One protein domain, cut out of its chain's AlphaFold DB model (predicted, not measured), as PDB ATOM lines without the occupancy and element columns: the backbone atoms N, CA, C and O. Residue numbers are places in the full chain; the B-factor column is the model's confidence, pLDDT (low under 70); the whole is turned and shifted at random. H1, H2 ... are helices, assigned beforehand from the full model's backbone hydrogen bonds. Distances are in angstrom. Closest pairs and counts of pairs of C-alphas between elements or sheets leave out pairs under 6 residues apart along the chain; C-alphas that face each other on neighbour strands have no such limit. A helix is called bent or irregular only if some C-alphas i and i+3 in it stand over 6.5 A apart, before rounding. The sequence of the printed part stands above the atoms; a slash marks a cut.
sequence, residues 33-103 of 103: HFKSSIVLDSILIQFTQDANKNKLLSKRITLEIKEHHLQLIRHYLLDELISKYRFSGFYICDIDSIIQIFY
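AT A GLANCE: This is residues 33 to 103 of the 103 residues of the protein "Hypothetical protein" of Rotaria sordida (UniProt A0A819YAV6). Two long helices, H1 and H2, run opposite ways at a steep 51 degrees, loosely folded back on each other and joined at one end by a long looping link; beyond H2 the chain goes through the short H3 into a tail, residues 92 to 103, that sticks out with H4 in it. This free tail makes much of the length. The 71 printed residues include four named helices, in the order H1, H2, H3, H4, and no named strand; the class is all helix. The whole is only just loose, close to extended, with a radius of gyration of the C-alphas of 16.4 A, and spans 54 by 21 by 19 A.

HOW THE PARTS SIT: H1, residues 33 to 52, and H2, residues 67 to 85, are close but not clearly touching; their closest C-alphas, those of Ile 43 and Ile 82, are 7.6 A apart. H2 has a kink of 27 degrees near residue 78. H3, residues 87 to 90, is close to H1 but not clearly touching, with the closest C-alphas, those of Ser 36 and Phe 90, 6.7 A apart. H2 and H3 meet only through their link. H4, residues 95 to 102, is apart from H1, H2 and H3. O i to N i+4 pairs within hydrogen-bond range number 15 of 16 in H1, 8 of 15 in H2 and 2 of 4 in H4; H3 is too short for such a pair.

IN THESE COORDINATES: H1 begins at C-alpha 33 (14.009, -23.089, -31.307) and is 30.5 A long; it is irregular, with C-alphas 33 and 36 7.2 A apart. H2, 27.0 A long, begins at C-alpha 67 (46.888, -30.773, -27.597); it is only just irregular, with C-alphas 79 and 82 6.8 A apart. H3 is 5.7 A long. H4, 11.2 A long, ends at C-alpha 102 (8.785, 2.662, -41.175).

THE WHOLE: The C-alphas farthest apart, those of Glu 64 and Tyr 103, are 55.1 A apart. Without the free tail the body spans 35 by 18 by 18 A. The link from H1 to H2, residues 53 to 66, is long; the other two are tight. The printed part has no cut, and no printed residue is under 70 in pLDDT.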
ATOM      1  N   HIS A  33      12.931 -23.665 -32.112       95.75
ATOM      2  CA  HIS A  33      14.009 -23.089 -31.307       95.75
ATOM      3  C   HIS A  33      15.363 -23.798 -31.512       95.75
ATOM      4  O   HIS A  33      16.402 -23.209 -31.226       95.75
ATOM      5  N   PHE A  34      15.387 -25.010 -32.085       96.88
ATOM      6  CA  PHE A  34      16.624 -25.697 -32.477       96.88
ATOM      7  C   PHE A  34      17.243 -25.201 -33.785       96.88
ATOM      8  O   PHE A  34      18.267 -25.721 -34.223       96.88
ATOM      9  N   LYS A  35      16.675 -24.181 -34.432       95.25
ATOM     10  CA  LYS A  35      17.211 -23.671 -35.700       95.25
ATOM     11  C   LYS A  35      18.682 -23.267 -35.598       95.25
ATOM     12  O   LYS A  35      19.471 -23.654 -36.455       95.25
ATOM     13  N   SER A  36      19.062 -22.534 -34.553       95.62
ATOM     14  CA  SER A  36      20.454 -22.113 -34.364       95.62
ATOM     15  C   SER A  36      21.375 -23.302 -34.070       95.62
ATOM     16  O   SER A  36      22.457 -23.393 -34.649       95.62
ATOM     17  N   SER A  37      20.946 -24.252 -33.235       95.81
ATOM     18  CA  SER A  37      21.760 -25.421 -32.890       95.81
ATOM     19  C   SER A  37      21.962 -26.367 -34.073       95.81
ATOM     20  O   SER A  37      23.079 -26.829 -34.275       95.81
ATOM     21  N   ILE A  38      20.942 -26.597 -34.905       96.31
ATOM     22  CA  ILE A  38      21.064 -27.437 -36.111       96.31
ATOM     23  C   ILE A  38      22.008 -26.808 -37.140       96.31
ATOM     24  O   ILE A  38      22.789 -27.520 -37.776       96.31
ATOM     25  N   VAL A  39      21.978 -25.481 -37.296       96.44
ATOM     26  CA  VAL A  39      22.941 -24.775 -38.159       96.44
ATOM     27  C   VAL A  39      24.362 -24.959 -37.628       96.44
ATOM     28  O   VAL A  39      25.256 -25.293 -38.403       96.44
ATOM     29  N   LEU A  40      24.574 -24.802 -36.318       97.25
ATOM     30  CA  LEU A  40      25.886 -25.013 -35.704       97.25
ATOM     31  C   LEU A  40      26.380 -26.457 -35.877       97.25
ATOM     32  O   LEU A  40      27.520 -26.658 -36.288       97.25
ATOM     33  N   ASP A  41      25.528 -27.448 -35.623       97.62
ATOM     34  CA  ASP A  41      25.868 -28.867 -35.775       97.62
ATOM     35  C   ASP A  41      26.249 -29.204 -37.224       97.62
ATOM     36  O   ASP A  41      27.281 -29.823 -37.482       97.62
ATOM     37  N   SER A  42      25.500 -28.670 -38.195       96.94
ATOM     38  CA  SER A  42      25.806 -28.827 -39.624       96.94
ATOM     39  C   SER A  42      27.177 -28.246 -39.998       96.94
ATOM     40  O   SER A  42      27.927 -28.859 -40.761       96.94
ATOM     41  N   ILE A  43      27.537 -27.084 -39.438       97.44
ATOM     42  CA  ILE A  43      28.857 -26.462 -39.632       97.44
ATOM     43  C   ILE A  43      29.962 -27.355 -39.058       97.44
ATOM     44  O   ILE A  43      30.991 -27.545 -39.707       97.44
ATOM     45  N   LEU A  44      29.758 -27.923 -37.868       96.88
ATOM     46  CA  LEU A  44      30.740 -28.797 -37.219       96.88
ATOM     47  C   LEU A  44      30.918 -30.121 -37.971       96.88
ATOM     48  O   LEU A  44      32.051 -30.557 -38.174       96.88
ATOM     49  N   ILE A  45      29.832 -30.717 -38.470       97.19
ATOM     50  CA  ILE A  45      29.895 -31.902 -39.335       97.19
ATOM     51  C   ILE A  45      30.712 -31.592 -40.593       97.19
ATOM     52  O   ILE A  45      31.614 -32.356 -40.949       97.19
ATOM     53  N   GLN A  46      30.437 -30.463 -41.256       96.19
ATOM     54  CA  GLN A  46      31.180 -30.058 -42.449       96.19
ATOM     55  C   GLN A  46      32.662 -29.814 -42.137       96.19
ATOM     56  O   GLN A  46      33.524 -30.263 -42.893       96.19
ATOM     57  N   PHE A  47      32.970 -29.182 -41.002       95.44
ATOM     58  CA  PHE A  47      34.339 -29.004 -40.521       95.44
ATOM     59  C   PHE A  47      35.072 -30.344 -40.386       95.44
ATOM     60  O   PHE A  47      36.173 -30.498 -40.919       95.44
ATOM     61  N   THR A  48      34.456 -31.341 -39.741       93.94
ATOM     62  CA  THR A  48      35.050 -32.678 -39.600       93.94
ATOM     63  C   THR A  48      35.266 -33.345 -40.959       93.94
ATOM     64  O   THR A  48      36.316 -33.946 -41.198       93.94
ATOM     65  N   GLN A  49      34.313 -33.214 -41.885       95.44
ATOM     66  CA  GLN A  49      34.457 -33.746 -43.241       95.44
ATOM     67  C   GLN A  49      35.589 -33.065 -44.021       95.44
ATOM     68  O   GLN A  49      36.310 -33.734 -44.762       95.44
ATOM     69  N   ASP A  50      35.759 -31.753 -43.868       94.88
ATOM     70  CA  ASP A  50      36.812 -30.990 -44.535       94.88
ATOM     71  C   ASP A  50      38.196 -31.290 -43.956       94.88
ATOM     72  O   ASP A  50      39.158 -31.412 -44.722       94.88
ATOM     73  N   ALA A  51      38.296 -31.497 -42.639       92.88
ATOM     74  CA  ALA A  51      39.509 -31.991 -41.992       92.88
ATOM     75  C   ALA A  51      39.888 -33.388 -42.514       92.88
ATOM     76  O   ALA A  51      41.027 -33.604 -42.921       92.88
ATOM     77  N   ASN A  52      38.919 -34.310 -42.596       92.50
ATOM     78  CA  ASN A  52      39.139 -35.666 -43.112       92.50
ATOM     79  C   ASN A  52      39.572 -35.674 -44.592       92.50
ATOM     80  O   ASN A  52      40.370 -36.499 -45.022       92.50
ATOM     81  N   LYS A  53      39.088 -34.710 -45.383       95.00
ATOM     82  CA  LYS A  53      39.474 -34.518 -46.792       95.00
ATOM     83  C   LYS A  53      40.743 -33.674 -46.969       95.00
ATOM     84  O   LYS A  53      41.030 -33.266 -48.092       95.00
ATOM     85  N   ASN A  54      41.486 -33.382 -45.896       93.69
ATOM     86  CA  ASN A  54      42.709 -32.571 -45.918       93.69
ATOM     87  C   ASN A  54      42.531 -31.152 -46.502       93.69
ATOM     88  O   ASN A  54      43.495 -30.518 -46.931       93.69
ATOM     89  N   LYS A  55      41.315 -30.596 -46.497       95.56
ATOM     90  CA  LYS A  55      41.073 -29.234 -47.008       95.56
ATOM     91  C   LYS A  55      41.582 -28.145 -46.066       95.56
ATOM     92  O   LYS A  55      41.767 -27.007 -46.484       95.56
ATOM     93  N   LEU A  56      41.803 -28.489 -44.798       94.06
ATOM     94  CA  LEU A  56      42.211 -27.557 -43.746       94.06
ATOM     95  C   LEU A  56      43.720 -27.604 -43.449       94.06
ATOM     96  O   LEU A  56      44.182 -26.990 -42.486       94.06
ATOM     97  N   LEU A  57      44.515 -28.270 -44.298       92.81
ATOM     98  CA  LEU A  57      45.970 -28.365 -44.128       92.81
ATOM     99  C   LEU A  57      46.665 -26.997 -44.138       92.81
ATOM    100  O   LEU A  57      47.600 -26.782 -43.371       92.81
ATOM    101  N   SER A  58      46.180 -26.042 -44.939       92.94
ATOM    102  CA  SER A  58      46.693 -24.661 -44.950       92.94
ATOM    103  C   SER A  58      46.502 -23.944 -43.607       92.94
ATOM    104  O   SER A  58      47.244 -23.020 -43.284       92.94
ATOM    105  N   LYS A  59      45.543 -24.407 -42.798       90.69
ATOM    106  CA  LYS A  59      45.273 -23.958 -41.427       90.69
ATOM    107  C   LYS A  59      45.951 -24.830 -40.368       90.69
ATOM    108  O   LYS A  59      45.737 -24.615 -39.182       90.69
ATOM    109  N   ARG A  60      46.787 -25.791 -40.789       90.31
ATOM    110  CA  ARG A  60      47.461 -26.785 -39.935       90.31
ATOM    111  C   ARG A  60      46.490 -27.656 -39.132       90.31
ATOM    112  O   ARG A  60      46.852 -28.181 -38.085       90.31
ATOM    113  N   ILE A  61      45.261 -27.814 -39.625       91.19
ATOM    114  CA  ILE A  61      44.259 -28.694 -39.027       91.19
ATOM    115  C   ILE A  61      44.256 -29.990 -39.830       91.19
ATOM    116  O   ILE A  61      43.954 -29.994 -41.026       91.19
ATOM    117  N   THR A  62      44.618 -31.080 -39.165       87.31
ATOM    118  CA  THR A  62      44.668 -32.432 -39.730       87.31
ATOM    119  C   THR A  62      43.734 -33.360 -38.952       87.31
ATOM    120  O   THR A  62      43.163 -32.971 -37.930       87.31
ATOM    121  N   LEU A  63      43.573 -34.599 -39.429       85.81
ATOM    122  CA  LEU A  63      42.800 -35.623 -38.720       85.81
ATOM    123  C   LEU A  63      43.471 -36.057 -37.399       85.81
ATOM    124  O   LEU A  63      42.786 -36.434 -36.452       85.81
ATOM    125  N   GLU A  64      44.801 -35.983 -37.322       88.00
ATOM    126  CA  GLU A  64      45.563 -36.291 -36.109       88.00
ATOM    127  C   GLU A  64      45.668 -35.039 -35.221       88.00
ATOM    128  O   GLU A  64      46.539 -34.178 -35.384       88.00
ATOM    129  N   ILE A  65      44.753 -34.926 -34.260       87.25
ATOM    130  CA  ILE A  65      44.701 -33.795 -33.333       87.25
ATOM    131  C   ILE A  65      45.604 -34.073 -32.126       87.25
ATOM    132  O   ILE A  65      45.467 -35.087 -31.447       87.25
ATOM    133  N   LYS A  66      46.510 -33.134 -31.838       90.19
ATOM    134  CA  LYS A  66      47.336 -33.085 -30.625       90.19
ATOM    135  C   LYS A  66      46.914 -31.879 -29.793       90.19
ATOM    136  O   LYS A  66      46.287 -30.961 -30.314       90.19
ATOM    137  N   GLU A  67      47.295 -31.841 -28.522       91.81
ATOM    138  CA  GLU A  67      46.888 -30.773 -27.597       91.81
ATOM    139  C   GLU A  67      47.208 -29.362 -28.124       91.81
ATOM    140  O   GLU A  67      46.355 -28.476 -28.111       91.81
ATOM    141  N   HIS A  68      48.385 -29.167 -28.723       85.44
ATOM    142  CA  HIS A  68      48.775 -27.883 -29.315       85.44
ATOM    143  C   HIS A  68      47.959 -27.489 -30.566       85.44
ATOM    144  O   HIS A  68      47.956 -26.319 -30.948       85.44
ATOM    145  N   HIS A  69      47.240 -28.425 -31.198       90.06
ATOM    146  CA  HIS A  69      46.308 -28.130 -32.293       90.06
ATOM    147  C   HIS A  69      44.972 -27.564 -31.786       90.06
ATOM    148  O   HIS A  69      44.268 -26.911 -32.554       90.06
ATOM    149  N   LEU A  70      44.610 -27.766 -30.511       93.38
ATOM    150  CA  LEU A  70      43.304 -27.352 -29.980       93.38
ATOM    151  C   LEU A  70      43.095 -25.841 -30.073       93.38
ATOM    152  O   LEU A  70      42.013 -25.394 -30.447       93.38
ATOM    153  N   GLN A  71      44.137 -25.055 -29.799       93.94
ATOM    154  CA  GLN A  71      44.049 -23.600 -29.902       93.94
ATOM    155  C   GLN A  71      43.872 -23.138 -31.358       93.94
ATOM    156  O   GLN A  71      43.104 -22.212 -31.611       93.94
ATOM    157  N   LEU A  72      44.523 -23.809 -32.315       93.56
ATOM    158  CA  LEU A  72      44.359 -23.532 -33.747       93.56
ATOM    159  C   LEU A  72      42.942 -23.870 -34.218       93.56
ATOM    160  O   LEU A  72      42.318 -23.073 -34.914       93.56
ATOM    161  N   ILE A  73      42.419 -25.024 -33.799       95.31
ATOM    162  CA  ILE A  73      41.053 -25.453 -34.113       95.31
ATOM    163  C   ILE A  73      40.041 -24.489 -33.500       95.31
ATOM    164  O   ILE A  73      39.124 -24.059 -34.193       95.31
ATOM    165  N   ARG A  74      40.218 -24.100 -32.233       95.62
ATOM    166  CA  ARG A  74      39.359 -23.120 -31.563       95.62
ATOM    167  C   ARG A  74      39.336 -21.794 -32.318       95.62
ATOM    168  O   ARG A  74      38.252 -21.288 -32.585       95.62
ATOM    169  N   HIS A  75      40.508 -21.256 -32.657       95.75
ATOM    170  CA  HIS A  75      40.624 -20.006 -33.406       95.75
ATOM    171  C   HIS A  75      39.917 -20.110 -34.760       95.75
ATOM    172  O   HIS A  75      39.054 -19.299 -35.080       95.75
ATOM    173  N   TYR A  76      40.201 -21.166 -35.522       95.94
ATOM    174  CA  TYR A  76      39.562 -21.381 -36.815       95.94
ATOM    175  C   TYR A  76      38.038 -21.511 -36.701       95.94
ATOM    176  O   TYR A  76      37.304 -20.887 -37.464       95.94
ATOM    177  N   LEU A  77      37.542 -22.298 -35.743       95.81
ATOM    178  CA  LEU A  77      36.109 -22.494 -35.556       95.81
ATOM    179  C   LEU A  77      35.410 -21.195 -35.157       95.81
ATOM    180  O   LEU A  77      34.430 -20.827 -35.797       95.81
ATOM    181  N   LEU A  78      35.894 -20.504 -34.124       95.06
ATOM    182  CA  LEU A  78      35.206 -19.344 -33.555       95.06
ATOM    183  C   LEU A  78      35.407 -18.079 -34.391       95.06
ATOM    184  O   LEU A  78      34.434 -17.403 -34.725       95.06
ATOM    185  N   ASP A  79      36.654 -17.784 -34.752       94.56
ATOM    186  CA  ASP A  79      37.023 -16.487 -35.314       94.56
ATOM    187  C   ASP A  79      36.905 -16.473 -36.845       94.56
ATOM    188  O   ASP A  79      36.585 -15.438 -37.430       94.56
ATOM    189  N   GLU A  80      37.076 -17.622 -37.514       94.38
ATOM    190  CA  GLU A  80      37.013 -17.704 -38.980       94.38
ATOM    191  C   GLU A  80      35.759 -18.392 -39.539       94.38
ATOM    192  O   GLU A  80      35.220 -17.945 -40.554       94.38
ATOM    193  N   LEU A  81      35.330 -19.525 -38.974       95.19
ATOM    194  CA  LEU A  81      34.274 -20.351 -39.568       95.19
ATOM    195  C   LEU A  81      32.883 -19.920 -39.100       95.19
ATOM    196  O   LEU A  81      32.049 -19.563 -39.929       95.19
ATOM    197  N   ILE A  82      32.631 -19.946 -37.791       95.19
ATOM    198  CA  ILE A  82      31.323 -19.646 -37.189       95.19
ATOM    199  C   ILE A  82      30.975 -18.164 -37.350       95.19
ATOM    200  O   ILE A  82      29.815 -17.832 -37.606       95.19
ATOM    201  N   SER A  83      31.971 -17.275 -37.283       92.88
ATOM    202  CA  SER A  83      31.793 -15.827 -37.456       92.88
ATOM    203  C   SER A  83      31.112 -15.452 -38.783       92.88
ATOM    204  O   SER A  83      30.335 -14.496 -38.829       92.88
ATOM    205  N   LYS A  84      31.293 -16.253 -39.845       93.44
ATOM    206  CA  LYS A  84      30.665 -16.048 -41.166       93.44
ATOM    207  C   LYS A  84      29.143 -16.209 -41.167       93.44
ATOM    208  O   LYS A  84      28.483 -15.655 -42.039       93.44
ATOM    209  N   TYR A  85      28.578 -16.945 -40.211       91.44
ATOM    210  CA  TYR A  85      27.156 -17.312 -40.203       91.44
ATOM    211  C   TYR A  85      26.256 -16.325 -39.441       91.44
ATOM    212  O   TYR A  85      25.068 -16.593 -39.288       91.44
ATOM    213  N   ARG A  86      26.793 -15.185 -38.968       89.00
ATOM    214  CA  ARG A  86      26.050 -14.109 -38.268       89.00
ATOM    215  C   ARG A  86      25.070 -14.640 -37.208       89.00
ATOM    216  O   ARG A  86      23.911 -14.237 -37.162       89.00
ATOM    217  N   PHE A  87      25.545 -15.522 -36.322       91.69
ATOM    218  CA  PHE A  87      24.710 -16.168 -35.297       91.69
ATOM    219  C   PHE A  87      23.956 -15.194 -34.383       91.69
ATOM    220  O   PHE A  87      22.900 -15.546 -33.863       91.69
ATOM    221  N   SER A  88      24.457 -13.970 -34.208       90.19
ATOM    222  CA  SER A  88      23.746 -12.918 -33.479       90.19
ATOM    223  C   SER A  88      22.339 -12.669 -34.030       90.19
ATOM    224  O   SER A  88      21.434 -12.442 -33.237       90.19
ATOM    225  N   GLY A  89      22.115 -12.810 -35.341       91.12
ATOM    226  CA  GLY A  89      20.803 -12.629 -35.974       91.12
ATOM    227  C   GLY A  89      19.729 -13.634 -35.542       91.12
ATOM    228  O   GLY A  89      18.554 -13.413 -35.809       91.12
ATOM    229  N   PHE A  90      20.090 -14.721 -34.847       92.56
ATOM    230  CA  PHE A  90      19.106 -15.594 -34.193       92.56
ATOM    231  C   PHE A  90      18.564 -15.016 -32.877       92.56
ATOM    232  O   PHE A  90      17.558 -15.508 -32.375       92.56
ATOM    233  N   TYR A  91      19.228 -14.004 -32.312       91.88
ATOM    234  CA  TYR A  91      18.939 -13.452 -30.985       91.88
ATOM    235  C   TYR A  91      18.569 -11.969 -31.014       91.88
ATOM    236  O   TYR A  91      17.900 -11.492 -30.101       91.88
ATOM    237  N   ILE A  92      19.016 -11.233 -32.035       93.19
ATOM    238  CA  ILE A  92      18.802  -9.789 -32.162       93.19
ATOM    239  C   ILE A  92      18.110  -9.454 -33.479       93.19
ATOM    240  O   ILE A  92      18.206 -10.195 -34.457       93.19
ATOM    241  N   CYS A  93      17.437  -8.308 -33.502       92.25
ATOM    242  CA  CYS A  93      16.807  -7.781 -34.705       92.25
ATOM    243  C   CYS A  93      17.800  -7.000 -35.579       92.25
ATOM    244  O   CYS A  93      18.742  -6.391 -35.072       92.25
ATOM    245  N   ASP A  94      17.547  -6.981 -36.888       93.00
ATOM    246  CA  ASP A  94      18.264  -6.135 -37.844       93.00
ATOM    247  C   ASP A  94      17.664  -4.719 -37.827       93.00
ATOM    248  O   ASP A  94      16.532  -4.506 -38.265       93.00
ATOM    249  N   ILE A  95      18.400  -3.765 -37.250       93.56
ATOM    250  CA  ILE A  95      17.917  -2.395 -37.022       93.56
ATOM    251  C   ILE A  95      17.664  -1.675 -38.349       93.56
ATOM    252  O   ILE A  95      16.625  -1.035 -38.494       93.56
ATOM    253  N   ASP A  96      18.573  -1.807 -39.315       94.19
ATOM    254  CA  ASP A  96      18.466  -1.130 -40.609       94.19
ATOM    255  C   ASP A  96      17.228  -1.617 -41.373       94.19
ATOM    256  O   ASP A  96      16.444  -0.813 -41.881       94.19
ATOM    257  N   SER A  97      16.994  -2.933 -41.361       92.69
ATOM    258  CA  SER A  97      15.807  -3.545 -41.969       92.69
ATOM    259  C   SER A  97      14.513  -3.076 -41.303       92.69
ATOM    260  O   SER A  97      13.518  -2.839 -41.983       92.69
ATOM    261  N   ILE A  98      14.515  -2.926 -39.976       94.94
ATOM    262  CA  ILE A  98      13.352  -2.426 -39.236       94.94
ATOM    263  C   ILE A  98      13.074  -0.968 -39.593       94.94
ATOM    264  O   ILE A  98      11.927  -0.634 -39.880       94.94
ATOM    265  N   ILE A  99      14.094  -0.106 -39.612       96.44
ATOM    266  CA  ILE A  99      13.941   1.316 -39.956       96.44
ATOM    267  C   ILE A  99      13.311   1.470 -41.345       96.44
ATOM    268  O   ILE A  99      12.403   2.282 -41.512       96.44
ATOM    269  N   GLN A 100      13.733   0.659 -42.315       96.12
ATOM    270  CA  GLN A 100      13.241   0.717 -43.693       96.12
ATOM    271  C   GLN A 100      11.758   0.333 -43.849       96.12
ATOM    272  O   GLN A 100      11.146   0.677 -44.850       96.12
ATOM    273  N   ILE A 101      11.159  -0.365 -42.879       94.50
ATOM    274  CA  ILE A 101       9.715  -0.668 -42.886       94.50
ATOM    275  C   ILE A 101       8.886   0.562 -42.477       94.50
ATOM    276  O   ILE A 101       7.709   0.654 -42.819       94.50
ATOM    277  N   PHE A 102       9.481   1.499 -41.732       90.19
ATOM    278  CA  PHE A 102       8.785   2.662 -41.175       90.19
ATOM    279  C   PHE A 102       8.934   3.954 -41.996       90.19
ATOM    280  O   PHE A 102       8.199   4.903 -41.719       90.19
ATOM    281  N   TYR A 103       9.848   4.000 -42.973       70.31
ATOM    282  CA  TYR A 103      10.058   5.124 -43.902       70.31
ATOM    283  C   TYR A 103       9.659   4.743 -45.325       70.31
ATOM    284  O   TYR A 103       9.042   5.598 -45.998       70.31
TER     285      TYR A 103